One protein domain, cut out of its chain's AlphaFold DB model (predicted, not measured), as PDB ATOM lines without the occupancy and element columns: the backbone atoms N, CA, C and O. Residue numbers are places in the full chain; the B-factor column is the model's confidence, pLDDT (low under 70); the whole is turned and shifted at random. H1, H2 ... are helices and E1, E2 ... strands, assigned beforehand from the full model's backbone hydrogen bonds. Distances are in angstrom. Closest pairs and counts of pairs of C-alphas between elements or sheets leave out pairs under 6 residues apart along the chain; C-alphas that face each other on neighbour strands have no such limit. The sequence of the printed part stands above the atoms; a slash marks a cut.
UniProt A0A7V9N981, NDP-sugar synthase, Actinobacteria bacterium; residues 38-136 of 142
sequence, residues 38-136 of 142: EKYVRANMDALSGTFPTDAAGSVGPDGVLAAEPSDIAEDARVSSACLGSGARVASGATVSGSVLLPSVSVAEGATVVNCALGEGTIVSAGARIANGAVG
ATOM      1  N   GLU A  38     309.276 278.330 384.308       95.69
ATOM      2  CA  GLU A  38     309.606 276.919 384.099       95.69
ATOM      3  C   GLU A  38     308.664 276.010 384.887       95.69
ATOM      4  O   GLU A  38     308.263 274.958 384.396       95.69
ATOM      5  N   LYS A  39     308.284 276.415 386.107       96.81
ATOM      6  CA  LYS A  39     307.292 275.687 386.905       96.81
ATOM      7  C   LYS A  39     305.897 275.779 386.298       96.81
ATOM      8  O   LYS A  39     305.165 274.798 386.352       96.81
ATOM      9  N   TYR A  40     305.537 276.916 385.702       97.00
ATOM     10  CA  TYR A  40     304.259 277.055 385.004       97.00
ATOM     11  C   TYR A  40     304.185 276.115 383.793       97.00
ATOM     12  O   TYR A  40     303.225 275.357 383.653       97.00
ATOM     13  N   VAL A  41     305.234 276.091 382.968       97.75
ATOM     14  CA  VAL A  41     305.367 275.141 381.855       97.75
ATOM     15  C   VAL A  41     305.328 273.702 382.371       97.75
ATOM     16  O   VAL A  41     304.541 272.899 381.874       97.75
ATOM     17  N   ARG A  42     306.112 273.377 383.407       97.06
ATOM     18  CA  ARG A  42     306.146 272.032 383.998       97.06
ATOM     19  C   ARG A  42     304.772 271.579 384.471       97.06
ATOM     20  O   ARG A  42     304.377 270.481 384.120       97.06
ATOM     21  N   ALA A  43     304.034 272.412 385.201       96.25
ATOM     22  CA  ALA A  43     302.706 272.047 385.681       96.25
ATOM     23  C   ALA A  43     301.746 271.691 384.532       96.25
ATOM     24  O   ALA A  43     300.936 270.776 384.667       96.25
ATOM     25  N   ASN A  44     301.869 272.369 383.386       96.81
ATOM     26  CA  ASN A  44     301.113 272.023 382.185       96.81
ATOM     27  C   ASN A  44     301.591 270.694 381.579       96.81
ATOM     28  O   ASN A  44     300.767 269.848 381.256       96.81
ATOM     29  N   MET A  45     302.900 270.460 381.471       96.56
ATOM     30  CA  MET A  45     303.427 269.185 380.959       96.56
ATOM     31  C   MET A  45     303.071 267.998 381.864       96.56
ATOM     32  O   MET A  45     302.759 266.908 381.380       96.56
ATOM     33  N   ASP A  46     303.061 268.211 383.177       95.94
ATOM     34  CA  ASP A  46     302.635 267.222 384.163       95.94
ATOM     35  C   ASP A  46     301.144 266.897 383.987       95.94
ATOM     36  O   ASP A  46     300.766 265.732 384.090       95.94
ATOM     37  N   ALA A  47     300.310 267.885 383.639       95.56
ATOM     38  CA  ALA A  47     298.906 267.658 383.290       95.56
ATOM     39  C   ALA A  47     298.755 266.839 381.996       95.56
ATOM     40  O   ALA A  47     298.032 265.846 381.980       95.56
ATOM     41  N   LEU A  48     299.463 267.213 380.923       95.62
ATOM     42  CA  LEU A  48     299.380 266.530 379.621       95.62
ATOM     43  C   LEU A  48     299.908 265.089 379.682       95.62
ATOM     44  O   LEU A  48     299.384 264.206 379.011       95.62
ATOM     45  N   SER A  49     300.936 264.837 380.496       93.31
ATOM     46  CA  SER A  49     301.513 263.500 380.692       93.31
ATOM     47  C   SER A  49     300.730 262.620 381.675       93.31
ATOM     48  O   SER A  49     301.021 261.430 381.787       93.31
ATOM     49  N   GLY A  50     299.765 263.187 382.409       92.19
ATOM     50  CA  GLY A  50     299.017 262.494 383.463       92.19
ATOM     51  C   GLY A  50     299.762 262.357 384.797       92.19
ATOM     52  O   GLY A  50     299.249 261.720 385.716       92.19
ATOM     53  N   THR A  51     300.945 262.968 384.936       93.12
ATOM     54  CA  THR A  51     301.673 263.070 386.217       93.12
ATOM     55  C   THR A  51     300.865 263.858 387.247       93.12
ATOM     56  O   THR A  51     300.820 263.490 388.420       93.12
ATOM     57  N   PHE A  52     300.200 264.925 386.800       92.94
ATOM     58  CA  PHE A  52     299.163 265.624 387.545       92.94
ATOM     59  C   PHE A  52     297.788 265.127 387.065       92.94
ATOM     60  O   PHE A  52     297.379 265.470 385.954       92.94
ATOM     61  N   PRO A  53     297.054 264.335 387.872       87.88
ATOM     62  CA  PRO A  53     295.733 263.851 387.488       87.88
ATOM     63  C   PRO A  53     294.736 265.012 387.432       87.88
ATOM     64  O   PRO A  53     294.405 265.607 388.459       87.88
ATOM     65  N   THR A  54     294.255 265.339 386.234       90.19
ATOM     66  CA  THR A  54     293.280 266.411 386.018       90.19
ATOM     67  C   THR A  54     292.409 266.131 384.801       90.19
ATOM     68  O   THR A  54     292.891 265.648 383.779       90.19
ATOM     69  N   ASP A  55     291.132 266.503 384.885       90.12
ATOM     70  CA  ASP A  55     290.205 266.431 383.750       90.12
ATOM     71  C   ASP A  55     290.445 267.561 382.733       90.12
ATOM     72  O   ASP A  55     289.949 267.504 381.610       90.12
ATOM     73  N   ALA A  56     291.221 268.591 383.100       87.12
ATOM     74  CA  ALA A  56     291.439 269.778 382.273       87.12
ATOM     75  C   ALA A  56     292.192 269.488 380.963       87.12
ATOM     76  O   ALA A  56     291.945 270.154 379.961       87.12
ATOM     77  N   ALA A  57     293.104 268.510 380.966       85.06
ATOM     78  CA  ALA A  57     293.866 268.127 379.777       85.06
ATOM     79  C   ALA A  57     293.097 267.161 378.858       85.06
ATOM     80  O   ALA A  57     293.448 267.012 377.688       85.06
ATOM     81  N   GLY A  58     292.048 266.508 379.369       84.06
ATOM     82  CA  GLY A  58     291.358 265.436 378.659       84.06
ATOM     83  C   GLY A  58     292.309 264.311 378.227       84.06
ATOM     84  O   GLY A  58     293.287 263.999 378.904       84.06
ATOM     85  N   SER A  59     292.015 263.688 377.083       81.06
ATOM     86  CA  SER A  59     292.906 262.711 376.449       81.06
ATOM     87  C   SER A  59     293.711 263.402 375.355       81.06
ATOM     88  O   SER A  59     293.153 263.763 374.321       81.06
ATOM     89  N   VAL A  60     295.021 263.534 375.553       88.25
ATOM     90  CA  VAL A  60     295.939 264.032 374.520       88.25
ATOM     91  C   VAL A  60     296.509 262.883 373.689       88.25
ATOM     92  O   VAL A  60     296.612 261.747 374.154       88.25
ATOM     93  N   GLY A  61     296.844 263.170 372.430       89.12
ATOM     94  CA  GLY A  61     297.508 262.215 371.541       89.12
ATOM     95  C   GLY A  61     298.945 261.887 371.983       89.12
ATOM     96  O   GLY A  61     299.442 262.467 372.949       89.12
ATOM     97  N   PRO A  62     299.648 260.992 371.264       90.00
ATOM     98  CA  PRO A  62     301.010 260.568 371.611       90.00
ATOM     99  C   PRO A  62     302.026 261.718 371.643       90.00
ATOM    100  O   PRO A  62     302.995 261.650 372.393       90.00
ATOM    101  N   ASP A  63     301.783 262.784 370.880       94.00
ATOM    102  CA  ASP A  63     302.630 263.977 370.881       94.00
ATOM    103  C   ASP A  63     302.398 264.870 372.108       94.00
ATOM    104  O   ASP A  63     303.143 265.823 372.310       94.00
ATOM    105  N   GLY A  64     301.389 264.588 372.940       95.50
ATOM    106  CA  GLY A  64     301.081 265.366 374.140       95.50
ATOM    107  C   GLY A  64     300.661 266.797 373.818       95.50
ATOM    108  O   GLY A  64     301.113 267.731 374.472       95.50
ATOM    109  N   VAL A  65     299.861 266.992 372.768       97.00
ATOM    110  CA  VAL A  65     299.397 268.319 372.342       97.00
ATOM    111  C   VAL A  65     297.934 268.497 372.718       97.00
ATOM    112  O   VAL A  65     297.083 267.698 372.326       97.00
ATOM    113  N   LEU A  66     297.654 269.565 373.460       96.94
ATOM    114  CA  LEU A  66     296.313 270.062 373.731       96.94
ATOM    115  C   LEU A  66     296.135 271.377 372.979       96.94
ATOM    116  O   LEU A  66     296.789 272.365 373.307       96.94
ATOM    117  N   ALA A  67     295.253 271.397 371.986       96.25
ATOM    118  CA  ALA A  67     294.964 272.590 371.202       96.25
ATOM    119  C   ALA A  67     293.492 272.981 371.355       96.25
ATOM    120  O   ALA A  67     292.595 272.176 371.114       96.25
ATOM    121  N   ALA A  68     293.250 274.212 371.798       95.62
ATOM    122  CA  ALA A  68     291.913 274.770 371.899       95.62
ATOM    123  C   ALA A  68     291.452 275.297 370.536       95.62
ATOM    124  O   ALA A  68     292.171 276.034 369.863       95.62
ATOM    125  N   GLU A  69     290.221 274.963 370.152       93.31
ATOM    126  CA  GLU A  69     289.641 275.418 368.891       93.31
ATOM    127  C   GLU A  69     289.147 276.882 368.970       93.31
ATOM    128  O   GLU A  69     288.601 277.296 369.998       93.31
ATOM    129  N   PRO A  70     289.267 277.674 367.887       96.38
ATOM    130  CA  PRO A  70     289.990 277.344 366.661       96.38
ATOM    131  C   PRO A  70     291.504 277.398 366.891       96.38
ATOM    132  O   PRO A  70     291.983 278.331 367.526       96.38
ATOM    133  N   SER A  71     292.265 276.470 366.324       95.69
ATOM    134  CA  SER A  71     293.725 276.605 366.204       95.69
ATOM    135  C   SER A  71     294.161 276.270 364.782       95.69
ATOM    136  O   SER A  71     293.488 275.507 364.093       95.69
ATOM    137  N   ASP A  72     295.248 276.883 364.318       97.94
ATOM    138  CA  ASP A  72     295.766 276.666 362.965       97.94
ATOM    139  C   ASP A  72     297.228 276.231 363.042       97.94
ATOM    140  O   ASP A  72     298.111 276.994 363.442       97.94
ATOM    141  N   ILE A  73     297.469 274.968 362.714       98.31
ATOM    142  CA  ILE A  73     298.785 274.336 362.752       98.31
ATOM    143  C   ILE A  73     299.073 273.860 361.333       98.31
ATOM    144  O   ILE A  73     298.346 273.022 360.798       98.31
ATOM    145  N   ALA A  74     300.132 274.391 360.725       98.50
ATOM    146  CA  ALA A  74     300.563 273.957 359.405       98.50
ATOM    147  C   ALA A  74     300.928 272.462 359.405       98.50
ATOM    148  O   ALA A  74     301.485 271.950 360.375       98.50
ATOM    149  N   GLU A  75     300.653 271.767 358.297       97.75
ATOM    150  CA  GLU A  75     300.845 270.312 358.164       97.75
ATOM    151  C   GLU A  75     302.295 269.861 358.427       97.75
ATOM    152  O   GLU A  75     302.534 268.763 358.925       97.75
ATOM    153  N   ASP A  76     303.270 270.715 358.119       98.31
ATOM    154  CA  ASP A  76     304.699 270.459 358.293       98.31
ATOM    155  C   ASP A  76     305.291 271.074 359.578       98.31
ATOM    156  O   ASP A  76     306.501 270.961 359.818       98.31
ATOM    157  N   ALA A  77     304.465 271.713 360.414       98.50
ATOM    158  CA  ALA A  77     304.882 272.202 361.720       98.50
ATOM    159  C   ALA A  77     305.122 271.040 362.695       98.50
ATOM    160  O   ALA A  77     304.437 270.017 362.683       98.50
ATOM    161  N   ARG A  78     306.101 271.200 363.589       98.56
ATOM    162  CA  ARG A  78     306.438 270.199 364.611       98.56
ATOM    163  C   ARG A  78     305.972 270.681 365.973       98.56
ATOM    164  O   ARG A  78     306.627 271.530 366.575       98.56
ATOM    165  N   VAL A  79     304.867 270.131 366.464       98.44
ATOM    166  CA  VAL A  79     304.301 270.478 367.773       98.44
ATOM    167  C   VAL A  79     304.312 269.249 368.675       98.44
ATOM    168  O   VAL A  79     303.855 268.185 368.277       98.44
ATOM    169  N   SER A  80     304.859 269.381 369.883       98.19
ATOM    170  CA  SER A  80     304.920 268.292 370.868       98.19
ATOM    171  C   SER A  80     304.893 268.844 372.288       98.19
ATOM    172  O   SER A  80     305.480 269.891 372.544       98.19
ATOM    173  N   SER A  81     304.259 268.140 373.226       97.38
ATOM    174  CA  SER A  81     304.188 268.527 374.641       97.38
ATOM    175  C   SER A  81     303.797 270.003 374.771       97.38
ATOM    176  O   SER A  81     304.592 270.836 375.198       97.38
ATOM    177  N   ALA A  82     302.623 270.364 374.259       98.06
ATOM    178  CA  ALA A  82     302.250 271.765 374.111       98.06
ATOM    179  C   ALA A  82     300.782 272.015 374.434       98.06
ATOM    180  O   ALA A  82     299.911 271.236 374.051       98.06
ATOM    181  N   CYS A  83     300.526 273.147 375.087       98.12
ATOM    182  CA  CYS A  83     299.191 273.715 375.239       98.12
ATOM    183  C   CYS A  83     299.059 274.889 374.269       98.12
ATOM    184  O   CYS A  83     299.835 275.840 374.366       98.12
ATOM    185  N   LEU A  84     298.086 274.845 373.362       98.25
ATOM    186  CA  LEU A  84     297.786 275.921 372.422       98.25
ATOM    187  C   LEU A  84     296.421 276.522 372.757       98.25
ATOM    188  O   LEU A  84     295.400 275.838 372.694       98.25
ATOM    189  N   GLY A  85     296.410 277.798 373.129       98.06
ATOM    190  CA  GLY A  85     295.194 278.565 373.351       98.06
ATOM    191  C   GLY A  85     294.405 278.788 372.061       98.06
ATOM    192  O   GLY A  85     294.915 278.629 370.952       98.06
ATOM    193  N   SER A  86     293.145 279.195 372.204       98.31
ATOM    194  CA  SER A  86     292.295 279.490 371.053       98.31
ATOM    195  C   SER A  86     292.878 280.634 370.220       98.31
ATOM    196  O   SER A  86     293.441 281.602 370.730       98.31
ATOM    197  N   GLY A  87     292.771 280.511 368.904       98.38
ATOM    198  CA  GLY A  87     293.362 281.418 367.927       98.38
ATOM    199  C   GLY A  87     294.877 281.279 367.760       98.38
ATOM    200  O   GLY A  87     295.445 282.060 366.994       98.38
ATOM    201  N   ALA A  88     295.534 280.335 368.446       98.50
ATOM    202  CA  ALA A  88     296.958 280.094 368.257       98.50
ATOM    203  C   ALA A  88     297.252 279.636 366.822       98.50
ATOM    204  O   ALA A  88     296.517 278.829 366.243       98.50
ATOM    205  N   ARG A  89     298.343 280.159 366.258       98.81
ATOM    206  CA  ARG A  89     298.817 279.840 364.910       98.81
ATOM    207  C   ARG A  89     300.255 279.356 364.950       98.81
ATOM    208  O   ARG A  89     301.114 280.046 365.494       98.81
ATOM    209  N   VAL A  90     300.523 278.210 364.336       98.75
ATOM    210  CA  VAL A  90     301.869 277.655 364.168       98.75
ATOM    211  C   VAL A  90     302.106 277.448 362.676       98.75
ATOM    212  O   VAL A  90     301.543 276.541 362.066       98.75
ATOM    213  N   ALA A  91     302.901 278.334 362.079       98.81
ATOM    214  CA  ALA A  91     303.130 278.369 360.641       98.81
ATOM    215  C   ALA A  91     304.080 277.258 360.155       98.81
ATOM    216  O   ALA A  91     304.696 276.536 360.941       98.81
ATOM    217  N   SER A  92     304.207 277.146 358.832       98.69
ATOM    218  CA  SER A  92     305.018 276.121 358.166       98.69
ATOM    219  C   SER A  92     306.469 276.103 358.657       98.69
ATOM    220  O   SER A  92     307.068 277.132 358.979       98.69
ATOM    221  N   GLY A  93     307.025 274.900 358.801       98.56
ATOM    222  CA  GLY A  93     308.382 274.670 359.296       98.56
ATOM    223  C   GLY A  93     308.652 275.074 360.754       98.56
ATOM    224  O   GLY A  93     309.763 274.833 361.240       98.56
ATOM    225  N   ALA A  94     307.684 275.661 361.468       98.81
ATOM    226  CA  ALA A  94     307.860 276.061 362.856       98.81
ATOM    227  C   ALA A  94     307.948 274.848 363.793       98.81
ATOM    228  O   ALA A  94     307.454 273.754 363.508       98.81
ATOM    229  N   THR A  95     308.608 275.037 364.934       98.88
ATOM    230  CA  THR A  95     308.753 274.018 365.975       98.88
ATOM    231  C   THR A  95     308.314 274.578 367.320       98.88
ATOM    232  O   THR A  95     308.853 275.581 367.780       98.88
ATOM    233  N   VAL A  96     307.368 273.902 367.967       98.75
ATOM    234  CA  VAL A  96     306.897 274.212 369.319       98.75
ATOM    235  C   VAL A  96     307.031 272.953 370.168       98.75
ATOM    236  O   VAL A  96     306.453 271.915 369.848       98.75
ATOM    237  N   SER A  97     307.814 273.018 371.242       98.56
ATOM    238  CA  SER A  97     308.014 271.872 372.131       98.56
ATOM    239  C   SER A  97     308.016 272.269 373.598       98.56
ATOM    240  O   SER A  97     308.600 273.291 373.965       98.56
ATOM    241  N   GLY A  98     307.350 271.488 374.447       98.25
ATOM    242  CA  GLY A  98     307.343 271.721 375.893       98.25
ATOM    243  C   GLY A  98     306.805 273.101 376.269       98.25
ATOM    244  O   GLY A  98     307.362 273.725 377.157       98.25
ATOM    245  N   SER A  99     305.835 273.656 375.542       98.75
ATOM    246  CA  SER A  99     305.502 275.086 375.637       98.75
ATOM    247  C   SER A  99     304.013 275.340 375.836       98.75
ATOM    248  O   SER A  99     303.165 274.561 375.407       98.75
ATOM    249  N   VAL A 100     303.696 276.462 376.475       98.62
ATOM    250  CA  VAL A 100     302.330 276.952 376.662       98.62
ATOM    251  C   VAL A 100     302.174 278.233 375.861       98.62
ATOM    252  O   VAL A 100     302.855 279.223 376.120       98.62
ATOM    253  N   LEU A 101     301.289 278.205 374.874       98.62
ATOM    254  CA  LEU A 101     300.905 279.356 374.073       98.62
ATOM    255  C   LEU A 101     299.524 279.795 374.546       98.62
ATOM    256  O   LEU A 101     298.556 279.053 374.385       98.62
ATOM    257  N   LEU A 102     299.426 280.981 375.148       98.50
ATOM    258  CA  LEU A 102     298.138 281.580 375.496       98.50
ATOM    259  C   LEU A 102     297.357 281.977 374.221       98.50
ATOM    260  O   LEU A 102     297.859 281.796 373.105       98.50
ATOM    261  N   PRO A 103     296.096 282.438 374.335       98.62
ATOM    262  CA  PRO A 103     295.273 282.717 373.164       98.62
ATOM    263  C   PRO A 103     295.938 283.655 372.149       98.62
ATOM    264  O   PRO A 103     296.733 284.530 372.485       98.62
ATOM    265  N   SER A 104     295.598 283.473 370.876       98.56
ATOM    266  CA  SER A 104     296.040 284.317 369.755       98.56
ATOM    267  C   SER A 104     297.558 284.427 369.526       98.56
ATOM    268  O   SER A 104     297.987 285.265 368.729       98.56
ATOM    269  N   VAL A 105     298.385 283.586 370.159       98.81
ATOM    270  CA  VAL A 105     299.831 283.545 369.890       98.81
ATOM    271  C   VAL A 105     300.099 283.095 368.453       98.81
ATOM    272  O   VAL A 105     299.508 282.130 367.972       98.81
ATOM    273  N   SER A 106     301.006 283.779 367.759       98.75
ATOM    274  CA  SER A 106     301.411 283.440 366.392       98.75
ATOM    275  C   SER A 106     302.897 283.086 366.341       98.75
ATOM    276  O   SER A 106     303.749 283.920 366.625       98.75
ATOM    277  N   VAL A 107     303.209 281.853 365.949       98.81
ATOM    278  CA  VAL A 107     304.569 281.367 365.696       98.81
ATOM    279  C   VAL A 107     304.771 281.306 364.188       98.81
ATOM    280  O   VAL A 107     304.150 280.486 363.509       98.81
ATOM    281  N   ALA A 108     305.583 282.215 363.655       98.81
ATOM    282  CA  ALA A 108     305.786 282.376 362.221       98.81
ATOM    283  C   ALA A 108     306.714 281.304 361.623       98.81
ATOM    284  O   ALA A 108     307.256 280.444 362.319       98.81
ATOM    285  N   GLU A 109     306.866 281.350 360.298       98.75
ATOM    286  CA  GLU A 109     307.559 280.329 359.512       98.75
ATOM    287  C   GLU A 109     308.970 280.041 360.044       98.75
ATOM    288  O   GLU A 109     309.757 280.953 360.306       98.75
ATOM    289  N   GLY A 110     309.288 278.759 360.233       98.50
ATOM    290  CA  GLY A 110     310.611 278.314 360.685       98.50
ATOM    291  C   GLY A 110     311.015 278.741 362.105       98.50
ATOM    292  O   GLY A 110     312.142 278.460 362.523       98.50
ATOM    293  N   ALA A 111     310.135 279.406 362.860       98.75
ATOM    294  CA  ALA A 111     310.420 279.817 364.228       98.75
ATOM    295  C   ALA A 111     310.490 278.617 365.186       98.75
ATOM    296  O   ALA A 111     309.914 277.556 364.944       98.75
ATOM    297  N   THR A 112     311.222 278.768 366.291       98.81
ATOM    298  CA  THR A 112     311.404 277.717 367.301       98.81
ATOM    299  C   THR A 112     311.066 278.233 368.696       98.81
ATOM    300  O   THR A 112     311.672 279.193 369.169       98.81
ATOM    301  N   VAL A 113     310.142 277.553 369.374       98.75
ATOM    302  CA  VAL A 113     309.697 277.844 370.743       98.75
ATOM    303  C   VAL A 113     309.871 276.585 371.588       98.75
ATOM    304  O   VAL A 113     309.267 275.553 371.290       98.75
ATOM    305  N   VAL A 114     310.718 276.637 372.621       98.62
ATOM    306  CA  VAL A 114     311.036 275.462 373.453       98.62
ATOM    307  C   VAL A 114     310.992 275.795 374.942       98.62
ATOM    308  O   VAL A 114     311.741 276.645 375.403       98.62
ATOM    309  N   ASN A 115     310.204 275.071 375.737       98.38
ATOM    310  CA  ASN A 115     310.105 275.306 377.185       98.38
ATOM    311  C   ASN A 115     309.690 276.744 377.537       98.38
ATOM    312  O   ASN A 115     310.258 277.352 378.447       98.38
ATOM    313  N   CYS A 116     308.735 277.305 376.792       98.44
ATOM    314  CA  CYS A 116     308.306 278.690 376.961       98.44
ATOM    315  C   CYS A 116     306.846 278.814 377.386       98.44
ATOM    316  O   CYS A 116     306.004 278.002 377.007       98.44
ATOM    317  N   ALA A 117     306.546 279.891 378.107       98.44
ATOM    318  CA  ALA A 117     305.193 280.403 378.287       98.44
ATOM    319  C   ALA A 117     305.046 281.704 377.483       98.44
ATOM    320  O   ALA A 117     305.719 282.690 377.776       98.44
ATOM    321  N   LEU A 118     304.207 281.703 376.450       98.62
ATOM    322  CA  LEU A 118     303.961 282.881 375.616       98.62
ATOM    323  C   LEU A 118     302.626 283.516 376.001       98.62
ATOM    324  O   LEU A 118     301.598 282.839 375.956       98.62
ATOM    325  N   GLY A 119     302.676 284.797 376.373       98.44
ATOM    326  CA  GLY A 119     301.526 285.630 376.713       98.44
ATOM    327  C   GLY A 119     300.529 285.780 375.567       98.44
ATOM    328  O   GLY A 119     300.850 285.510 374.405       98.44
ATOM    329  N   GLU A 120     299.314 286.218 375.881       98.69
ATOM    330  CA  GLU A 120     298.240 286.373 374.898       98.69
ATOM    331  C   GLU A 120     298.673 287.301 373.752       98.69
ATOM    332  O   GLU A 120     299.242 288.368 373.970       98.69
ATOM    333  N   GLY A 121     298.434 286.884 372.506       98.56
ATOM    334  CA  GLY A 121     298.752 287.692 371.325       98.56
ATOM    335  C   GLY A 121     300.245 287.870 371.021       98.56
ATOM    336  O   GLY A 121     300.576 288.677 370.155       98.56
ATOM    337  N   THR A 122     301.144 287.131 371.684       98.75
ATOM    338  CA  THR A 122     302.586 287.156 371.368       98.75
ATOM    339  C   THR A 122     302.840 286.751 369.912       98.75
ATOM    340  O   THR A 122     302.228 285.806 369.405       98.75
ATOM    341  N   ILE A 123     303.792 287.411 369.250       98.75
ATOM    342  CA  ILE A 123     304.251 287.058 367.902       98.75
ATOM    343  C   ILE A 123     305.717 286.628 367.959       98.75
ATOM    344  O   ILE A 123     306.586 287.400 368.349       98.75
ATOM    345  N   VAL A 124     306.003 285.404 367.522       98.69
ATOM    346  CA  VAL A 124     307.369 284.917 367.302       98.69
ATOM    347  C   VAL A 124     307.655 284.999 365.807       98.69
ATOM    348  O   VAL A 124     307.031 284.286 365.020       98.69
ATOM    349  N   SER A 125     308.556 285.898 365.418       98.69
ATOM    350  CA  SER A 125     308.863 286.226 364.022       98.69
ATOM    351  C   SER A 125     309.520 285.069 363.273       98.69
ATOM    352  O   SER A 125     310.003 284.104 363.864       98.69
ATOM    353  N   ALA A 126     309.520 285.157 361.942       98.56
ATOM    354  CA  ALA A 126     310.027 284.087 361.093       98.56
ATOM    355  C   ALA A 126     311.499 283.776 361.412       98.56
ATOM    356  O   ALA A 126     312.339 284.672 361.454       98.56
ATOM    357  N   GLY A 127     311.804 282.500 361.653       98.12
ATOM    358  CA  GLY A 127     313.141 282.031 362.033       98.12
ATOM    359  C   GLY A 127     313.605 282.392 363.453       98.12
ATOM    360  O   GLY A 127     314.676 281.926 363.856       98.12
ATOM    361  N   ALA A 128     312.822 283.157 364.223       98.44
ATOM    362  CA  ALA A 128     313.162 283.531 365.591       98.44
ATOM    363  C   ALA A 128     313.220 282.299 366.505       98.44
ATOM    364  O   ALA A 128     312.550 281.283 366.284       98.44
ATOM    365  N   ARG A 129     314.046 282.376 367.553       98.25
ATOM    366  CA  ARG A 129     314.271 281.264 368.481       98.25
ATOM    367  C   ARG A 129     314.186 281.734 369.918       98.25
ATOM    368  O   ARG A 129     314.998 282.543 370.352       98.25
ATOM    369  N   ILE A 130     313.268 281.143 370.670       97.50
ATOM    370  CA  ILE A 130     313.144 281.362 372.106       97.50
ATOM    371  C   ILE A 130     313.138 280.029 372.848       97.50
ATOM    372  O   ILE A 130     312.505 279.061 372.418       97.50
ATOM    373  N   ALA A 131     313.857 279.987 373.969       97.56
ATOM    374  CA  ALA A 131     313.853 278.837 374.850       97.56
ATOM    375  C   ALA A 131     313.939 279.222 376.329       97.56
ATOM    376  O   ALA A 131     314.652 280.162 376.673       97.56
ATOM    377  N   ASN A 132     313.296 278.429 377.190       95.94
ATOM    378  CA  ASN A 132     313.364 278.521 378.656       95.94
ATOM    379  C   ASN A 132     313.015 279.923 379.187       95.94
ATOM    380  O   ASN A 132     313.853 280.599 379.782       95.94
ATOM    381  N   GLY A 133     311.786 280.379 378.945       94.00
ATOM    382  CA  GLY A 133     311.383 281.715 379.376       94.00
ATOM    383  C   GLY A 133     309.883 281.967 379.358       94.00
ATOM    384  O   GLY A 133     309.086 281.120 378.952       94.00
ATOM    385  N   ALA A 134     309.511 283.163 379.801       97.12
ATOM    386  CA  ALA A 134     308.169 283.702 379.644       97.12
ATOM    387  C   ALA A 134     308.211 285.002 378.850       97.12
ATOM    388  O   ALA A 134     309.164 285.775 378.959       97.12
ATOM    389  N   VAL A 135     307.152 285.234 378.087       97.81
ATOM    390  CA  VAL A 135     306.955 286.434 377.278       97.81
ATOM    391  C   VAL A 135     305.626 287.053 377.681       97.81
ATOM    392  O   VAL A 135     304.651 286.326 377.874       97.81
ATOM    393  N   GLY A 136     305.618 288.371 377.865       97.56
ATOM    394  CA  GLY A 136     304.412 289.118 378.211       97.56
ATOM    395  C   GLY A 136     303.406 289.165 377.063       97.56
ATOM    396  O   GLY A 136     303.715 288.811 375.926       97.56
TER     397      GLY A 136
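What this domain is: This is residues 38 to 136 of the 142 residues of the protein "NDP-sugar synthase" of Actinobacteria bacterium (UniProt A0A7V9N981). From residue 65 on, the chain is wound in stacked turns, a short solenoid in which E1 to E5 lie one beside the next as a parallel sheet along one wall. H1 covers the outside of that wall, running across the strands, and the unnamed stretch of residues 50 to 64 leads from H1 to E1. The printed part has 99 residues, with one named helix followed by five named strands in the order H1 E1 E2 E3 E4 E5; the sheet has the same order, E1 E2 E3 E4 E5. The class is mixed, helices and strands, with 43 residues, under half, in named elements. The whole is compact, with a radius of gyration of the C-alphas of 12.1 A and spans of 36 by 26 by 19 A.

How they stand to each other: H1, residues 38 to 49, is on the sheet formed by E1, residues 65 to 67, E2, residues 78 to 84, E3, residues 95 to 101, E4, residues 112 to 118, and E5, residues 129 to 135. This makes two layers, a helix on one face of a sheet. The height of H1 over the sheet is 8.0 A, and on the local plane it stands at 71 degrees to E2, across the strands. H1 is over E2 and only just over E3, on which 3 of its C-alphas fall. The closest C-alphas of H1 and E2 are those of Met 45 and Ser 81, 6.4 A apart; those of H1 and E3 are Val 41 and Ser 99, 6.2 A apart. Every O i to N i+4 pair of H1 is within hydrogen-bond range. E1 and E2 are parallel at 54 degrees, with N 66 and O 82 at 2.9 A. E2 and E3 are parallel at 3 degrees, with N 96 and O 78 at 2.8 A. E3 and E4 are parallel at 2 degrees, with N 113 and O 95 at 2.8 A. E4 and E5 are parallel at 3 degrees, with N 130 and O 112 at 2.9 A. E1 and E5 are the edge strands, and the sheet is twisted. Outside the named strands, residues 72 to 73 pair with 89 to 90, these with 106 to 107, and these with 123 to 124, each time parallel.

Where its parts are: H1 begins at C-alpha 38 (309.606, 276.919, 384.099) and is 16.0 A long. E2 is 13.0 A long, E3 12.5 A, E4 12.3 A and E5 12.6 A; E1 is 6.3 A. E1 begins at C-alpha 65 (299.397, 268.319, 372.342), and E5 ends at C-alpha 135 (306.955, 286.434, 377.278).

The domain as a whole: The two C-alphas farthest apart, those of Pro 53 and Ala 126, are 36.2 A apart. The printed part has no cut. The link from H1 to E1 is long, with 15 residues; the four links between successive strands are short, with 10 residues each. The mean pLDDT of the printed part is 96.5, and no printed residue is under 70.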